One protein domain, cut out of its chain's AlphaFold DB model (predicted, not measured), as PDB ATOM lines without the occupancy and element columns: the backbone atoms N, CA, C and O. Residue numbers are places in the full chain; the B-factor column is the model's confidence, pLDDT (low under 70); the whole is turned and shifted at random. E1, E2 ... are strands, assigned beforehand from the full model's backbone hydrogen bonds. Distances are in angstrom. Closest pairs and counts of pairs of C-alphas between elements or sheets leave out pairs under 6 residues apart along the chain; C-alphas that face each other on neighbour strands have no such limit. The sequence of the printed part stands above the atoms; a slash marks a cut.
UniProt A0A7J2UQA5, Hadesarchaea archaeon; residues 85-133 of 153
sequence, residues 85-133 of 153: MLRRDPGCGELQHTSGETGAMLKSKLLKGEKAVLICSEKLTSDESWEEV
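Overview. This is residues 85 to 133 of the 153 residues of a protein of Hadesarchaea archaeon (UniProt A0A7J2UQA5). With little regular structure, the domain is a loose clamp of two short two-stranded ribbons, E1 with E4 and E2 with E3, joined at one end by the links E1 to E2 and E3 to E4. After E4, residues 121 to 133 fold back past the E1 end. The 49 printed residues hold four strands, E1 to E4, in two antiparallel sheets; the class is all strand, with 17 residues in named elements. The whole is compact, radius of gyration of the C-alphas 10.6 A, spanning 29 by 24 by 16 A.

Along the chain. E1, residues 85 to 88, 10.0 A, begins at C-alpha 85 (28.482, -4.093, 57.778). E2 is residues 95 to 98, 10.4 A; E3, 105 to 108, 10.0 A. E4, 116 to 120, 12.9 A, ends at C-alpha 120 (30.438, -9.886, 55.344).

Arrangement. E1 and E4 are antiparallel at 156 degrees; N 86 and O 118 are 2.9 A apart, within hydrogen-bond range. The hairpin E2 and E3 is antiparallel at 174 degrees, with N 106 and O 97 at 2.7 A. E1 and E3 are apart, as are E2 and E4.

Size, cuts and confidence. The farthest C-alphas, Pro 90 and Glu 101, are 28.6 A apart. The printed part has no cut and no long link. Residue 110 is under pLDDT 70.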
ATOM      1  N   MET A  85      29.872  -4.400  58.061       97.75
ATOM      2  CA  MET A  85      28.482  -4.093  57.778       97.75
ATOM      3  C   MET A  85      28.415  -2.952  56.764       97.75
ATOM      4  O   MET A  85      29.131  -1.960  56.888       97.75
ATOM      5  N   LEU A  86      27.505  -3.057  55.804       95.50
ATOM      6  CA  LEU A  86      27.166  -1.978  54.886       95.50
ATOM      7  C   LEU A  86      25.650  -1.797  54.853       95.50
ATOM      8  O   LEU A  86      24.903  -2.769  54.766       95.50
ATOM      9  N   ARG A  87      25.195  -0.546  54.900       93.75
ATOM     10  CA  ARG A  87      23.803  -0.185  54.617       93.75
ATOM     11  C   ARG A  87      23.740   0.388  53.211       93.75
ATOM     12  O   ARG A  87      24.515   1.284  52.896       93.75
ATOM     13  N   ARG A  88      22.820  -0.119  52.397       90.56
ATOM     14  CA  ARG A  88      22.538   0.394  51.056       90.56
ATOM     15  C   ARG A  88      21.111   0.897  51.000       90.56
ATOM     16  O   ARG A  88      20.193   0.197  51.431       90.56
ATOM     17  N   ASP A  89      20.946   2.088  50.452       86.81
ATOM     18  CA  ASP A  89      19.645   2.628  50.086       86.81
ATOM     19  C   ASP A  89      19.342   2.308  48.611       86.81
ATOM     20  O   ASP A  89      20.255   2.000  47.833       86.81
ATOM     21  N   PRO A  90      18.065   2.371  48.196       84.00
ATOM     22  CA  PRO A  90      17.698   2.265  46.791       84.00
ATOM     23  C   PRO A  90      18.516   3.223  45.915       84.00
ATOM     24  O   PRO A  90      18.669   4.399  46.240       84.00
ATOM     25  N   GLY A  91      19.014   2.738  44.777       77.25
ATOM     26  CA  GLY A  91      19.753   3.555  43.809       77.25
ATOM     27  C   GLY A  91      21.278   3.440  43.871       77.25
ATOM     28  O   GLY A  91      21.935   3.937  42.960       77.25
ATOM     29  N   CYS A  92      21.855   2.715  44.838       72.69
ATOM     30  CA  CYS A  92      23.307   2.473  44.938       72.69
ATOM     31  C   CYS A  92      23.904   1.600  43.805       72.69
ATOM     32  O   CYS A  92      25.082   1.261  43.839       72.69
ATOM     33  N   GLY A  93      23.120   1.209  42.792       76.06
ATOM     34  CA  GLY A  93      23.598   0.408  41.657       76.06
ATOM     35  C   GLY A  93      23.615  -1.101  41.919       76.06
ATOM     36  O   GLY A  93      23.101  -1.581  42.922       76.06
ATOM     37  N   GLU A  94      24.171  -1.883  40.995       79.62
ATOM     38  CA  GLU A  94      24.334  -3.330  41.204       79.62
ATOM     39  C   GLU A  94      25.486  -3.608  42.182       79.62
ATOM     40  O   GLU A  94      26.473  -2.878  42.197       79.62
ATOM     41  N   LEU A  95      25.393  -4.690  42.957       81.94
ATOM     42  CA  LEU A  95      26.548  -5.218  43.684       81.94
ATOM     43  C   LEU A  95      27.267  -6.229  42.789       81.94
ATOM     44  O   LEU A  95      26.634  -7.183  42.325       81.94
ATOM     45  N   GLN A  96      28.565  -6.030  42.565       81.44
ATOM     46  CA  GLN A  96      29.445  -6.987  41.898       81.44
ATOM     47  C   GLN A  96      30.753  -7.095  42.677       81.44
ATOM     48  O   GLN A  96      31.419  -6.091  42.909       81.44
ATOM     49  N   HIS A  97      31.110  -8.309  43.077       83.38
ATOM     50  CA  HIS A  97      32.350  -8.595  43.785       83.38
ATOM     51  C   HIS A  97      32.836  -9.999  43.447       83.38
ATOM     52  O   HIS A  97      32.024 -10.902  43.257       83.38
ATOM     53  N   THR A  98      34.148 -10.194  43.425       82.44
ATOM     54  CA  THR A  98      34.758 -11.521  43.344       82.44
ATOM     55  C   THR A  98      35.555 -11.730  44.618       82.44
ATOM     56  O   THR A  98      36.509 -10.991  44.850       82.44
ATOM     57  N   SER A  99      35.155 -12.711  45.430       77.81
ATOM     58  CA  SER A  99      35.831 -12.998  46.698       77.81
ATOM     59  C   SER A  99      37.281 -13.384  46.439       77.81
ATOM     60  O   SER A  99      37.553 -14.279  45.632       77.81
ATOM     61  N   GLY A 100      38.210 -12.730  47.134       75.44
ATOM     62  CA  GLY A 100      39.633 -13.054  47.030       75.44
ATOM     63  C   GLY A 100      39.975 -14.422  47.625       75.44
ATOM     64  O   GLY A 100      40.926 -15.059  47.185       75.44
ATOM     65  N   GLU A 101      39.185 -14.883  48.598       75.31
ATOM     66  CA  GLU A 101      39.403 -16.147  49.309       75.31
ATOM     67  C   GLU A 101      38.902 -17.357  48.511       75.31
ATOM     68  O   GLU A 101      39.591 -18.369  48.407       75.31
ATOM     69  N   THR A 102      37.708 -17.254  47.922       74.25
ATOM     70  CA  THR A 102      37.045 -18.392  47.257       74.25
ATOM     71  C   THR A 102      37.006 -18.283  45.735       74.25
ATOM     72  O   THR A 102      36.696 -19.259  45.055       74.25
ATOM     73  N   GLY A 103      37.257 -17.095  45.179       76.56
ATOM     74  CA  GLY A 103      37.031 -16.797  43.763       76.56
ATOM     75  C   GLY A 103      35.550 -16.697  43.375       76.56
ATOM     76  O   GLY A 103      35.239 -16.542  42.194       76.56
ATOM     77  N   ALA A 104      34.620 -16.788  44.333       76.44
ATOM     78  CA  ALA A 104      33.192 -16.727  44.053       76.44
ATOM     79  C   ALA A 104      32.779 -15.331  43.567       76.44
ATOM     80  O   ALA A 104      33.055 -14.323  44.222       76.44
ATOM     81  N   MET A 105      32.072 -15.278  42.435       77.50
ATOM     82  CA  MET A 105      31.493 -14.042  41.916       77.50
ATOM     83  C   MET A 105      30.114 -13.804  42.537       77.50
ATOM     84  O   MET A 105      29.150 -14.518  42.260       77.50
ATOM     85  N   LEU A 106      30.013 -12.759  43.346       79.50
ATOM     86  CA  LEU A 106      28.778 -12.249  43.920       79.50
ATOM     87  C   LEU A 106      28.226 -11.159  43.007       79.50
ATOM     88  O   LEU A 106      28.839 -10.107  42.836       79.50
ATOM     89  N   LYS A 107      27.049 -11.400  42.425       78.25
ATOM     90  CA  LYS A 107      26.331 -10.406  41.626       78.25
ATOM     91  C   LYS A 107      24.878 -10.318  42.061       78.25
ATOM     92  O   LYS A 107      24.151 -11.303  41.977       78.25
ATOM     93  N   SER A 108      24.433  -9.127  42.458       76.81
ATOM     94  CA  SER A 108      23.028  -8.880  42.791       76.81
ATOM     95  C   SER A 108      22.484  -7.659  42.061       76.81
ATOM     96  O   SER A 108      22.900  -6.524  42.297       76.81
ATOM     97  N   LYS A 109      21.513  -7.916  41.177       71.38
ATOM     98  CA  LYS A 109      20.765  -6.879  40.452       71.38
ATOM     99  C   LYS A 109      19.658  -6.251  41.302       71.38
ATOM    100  O   LYS A 109      19.309  -5.100  41.072       71.38
ATOM    101  N   LEU A 110      19.128  -6.989  42.280       69.44
ATOM    102  CA  LEU A 110      18.056  -6.518  43.166       69.44
ATOM    103  C   LEU A 110      18.531  -5.364  44.060       69.44
ATOM    104  O   LEU A 110      17.798  -4.401  44.265       69.44
ATOM    105  N   LEU A 111      19.803  -5.386  44.474       71.75
ATOM    106  CA  LEU A 111      20.423  -4.321  45.276       71.75
ATOM    107  C   LEU A 111      20.529  -2.959  44.561       71.75
ATOM    108  O   LEU A 111      20.970  -1.986  45.168       71.75
ATOM    109  N   LYS A 112      20.106  -2.873  43.292       70.81
ATOM    110  CA  LYS A 112      19.983  -1.614  42.552       70.81
ATOM    111  C   LYS A 112      18.788  -0.775  42.996       70.81
ATOM    112  O   LYS A 112      18.880   0.449  42.961       70.81
ATOM    113  N   GLY A 113      17.676  -1.411  43.363       75.00
ATOM    114  CA  GLY A 113      16.412  -0.733  43.678       75.00
ATOM    115  C   GLY A 113      15.935  -0.917  45.114       75.00
ATOM    116  O   GLY A 113      14.995  -0.243  45.518       75.00
ATOM    117  N   GLU A 114      16.576  -1.797  45.877       83.81
ATOM    118  CA  GLU A 114      16.128  -2.187  47.211       83.81
ATOM    119  C   GLU A 114      17.026  -1.617  48.306       83.81
ATOM    120  O   GLU A 114      18.237  -1.460  48.129       83.81
ATOM    121  N   LYS A 115      16.428  -1.369  49.471       89.88
ATOM    122  CA  LYS A 115      17.181  -1.109  50.697       89.88
ATOM    123  C   LYS A 115      17.763  -2.428  51.208       89.88
ATOM    124  O   LYS A 115      17.080  -3.448  51.195       89.88
ATOM    125  N   ALA A 116      19.003  -2.419  51.690       92.56
ATOM    126  CA  ALA A 116      19.652  -3.625  52.195       92.56
ATOM    127  C   ALA A 116      20.653  -3.351  53.320       92.56
ATOM    128  O   ALA A 116      21.251  -2.277  53.413       92.56
ATOM    129  N   VAL A 117      20.875  -4.373  54.146       95.31
ATOM    130  CA  VAL A 117      22.012  -4.459  55.066       95.31
ATOM    131  C   VAL A 117      22.840  -5.667  54.656       95.31
ATOM    132  O   VAL A 117      22.321  -6.779  54.596       95.31
ATOM    133  N   LEU A 118      24.117  -5.449  54.360       95.12
ATOM    134  CA  LEU A 118      25.080  -6.504  54.073       95.12
ATOM    135  C   LEU A 118      25.973  -6.710  55.286       95.12
ATOM    136  O   LEU A 118      26.414  -5.736  55.895       95.12
ATOM    137  N   ILE A 119      26.245  -7.971  55.612       96.69
ATOM    138  CA  ILE A 119      27.184  -8.364  56.660       96.69
ATOM    139  C   ILE A 119      28.133  -9.402  56.068       96.69
ATOM    140  O   ILE A 119      27.686 -10.439  55.577       96.69
ATOM    141  N   CYS A 120      29.431  -9.103  56.063       94.94
ATOM    142  CA  CYS A 120      30.438  -9.886  55.344       94.94
ATOM    143  C   CYS A 120      31.759  -9.951  56.119       94.94
ATOM    144  O   CYS A 120      32.084  -9.041  56.878       94.94
ATOM    145  N   SER A 121      32.545 -11.010  55.919       92.88
ATOM    146  CA  SER A 121      33.896 -11.147  56.491       92.88
ATOM    147  C   SER A 121      34.917 -10.192  55.862       92.88
ATOM    148  O   SER A 121      35.907  -9.843  56.506       92.88
ATOM    149  N   GLU A 122      34.656  -9.734  54.637       91.69
ATOM    150  CA  GLU A 122      35.460  -8.785  53.865       91.69
ATOM    151  C   GLU A 122      34.585  -7.667  53.272       91.69
ATOM    152  O   GLU A 122      33.360  -7.789  53.193       91.69
ATOM    153  N   LYS A 123      35.206  -6.554  52.864       93.31
ATOM    154  CA  LYS A 123      34.510  -5.473  52.154       93.31
ATOM    155  C   LYS A 123      34.343  -5.870  50.692       93.31
ATOM    156  O   LYS A 123      35.335  -6.097  50.007       93.31
ATOM    157  N   LEU A 124      33.104  -5.909  50.205       89.69
ATOM    158  CA  LEU A 124      32.832  -6.338  48.827       89.69
ATOM    159  C   LEU A 124      33.069  -5.224  47.791       89.69
ATOM    160  O   LEU A 124      33.241  -5.489  46.605       89.69
ATOM    161  N   THR A 125      33.083  -3.968  48.224       87.44
ATOM    162  CA  THR A 125      33.252  -2.789  47.364       87.44
ATOM    163  C   THR A 125      34.206  -1.803  48.028       87.44
ATOM    164  O   THR A 125      34.301  -1.744  49.258       87.44
ATOM    165  N   SER A 126      34.956  -1.055  47.220       83.25
ATOM    166  CA  SER A 126      35.935  -0.073  47.702       83.25
ATOM    167  C   SER A 126      35.372   1.348  47.782       83.25
ATOM    168  O   SER A 126      35.913   2.173  48.513       83.25
ATOM    169  N   ASP A 127      34.295   1.628  47.052       85.88
ATOM    170  CA  ASP A 127      33.639   2.929  46.916       85.88
ATOM    171  C   ASP A 127      32.458   3.133  47.881       85.88
ATOM    172  O   ASP A 127      31.917   4.235  47.971       85.88
ATOM    173  N   GLU A 128      32.083   2.107  48.651       90.25
ATOM    174  CA  GLU A 128      30.999   2.180  49.636       90.25
ATOM    175  C   GLU A 128      31.512   2.290  51.081       90.25
ATOM    176  O   GLU A 128      32.607   1.852  51.443       90.25
ATOM    177  N   SER A 129      30.676   2.862  51.948       91.25
ATOM    178  CA  SER A 129      31.009   3.133  53.352       91.25
ATOM    179  C   SER A 129      30.819   1.903  54.247       91.25
ATOM    180  O   SER A 129      29.930   1.866  55.097       91.25
ATOM    181  N   TRP A 130      31.656   0.883  54.054       95.88
ATOM    182  CA  TRP A 130      31.701  -0.295  54.922       95.88
ATOM    183  C   TRP A 130      32.187   0.061  56.328       95.88
ATOM    184  O   TRP A 130      33.286   0.591  56.510       95.88
ATOM    185  N   GLU A 131      31.403  -0.316  57.331       96.94
ATOM    186  CA  GLU A 131      31.736  -0.168  58.741       96.94
ATOM    187  C   GLU A 131      32.266  -1.494  59.293       96.94
ATOM    188  O   GLU A 131      31.607  -2.526  59.186       96.94
ATOM    189  N   GLU A 132      33.442  -1.481  59.915       97.62
ATOM    190  CA  GLU A 132      33.925  -2.643  60.658       97.62
ATOM    191  C   GLU A 132      33.137  -2.788  61.968       97.62
ATOM    192  O   GLU A 132      33.051  -1.859  62.776       97.62
ATOM    193  N   VAL A 133      32.541  -3.958  62.184       97.94
ATOM    194  CA  VAL A 133      31.833  -4.285  63.428       97.94
ATOM    195  C   VAL A 133      32.856  -4.342  64.547       97.94
ATOM    196  O   VAL A 133      33.891  -4.958  64.364       97.94
TER     197      VAL A 133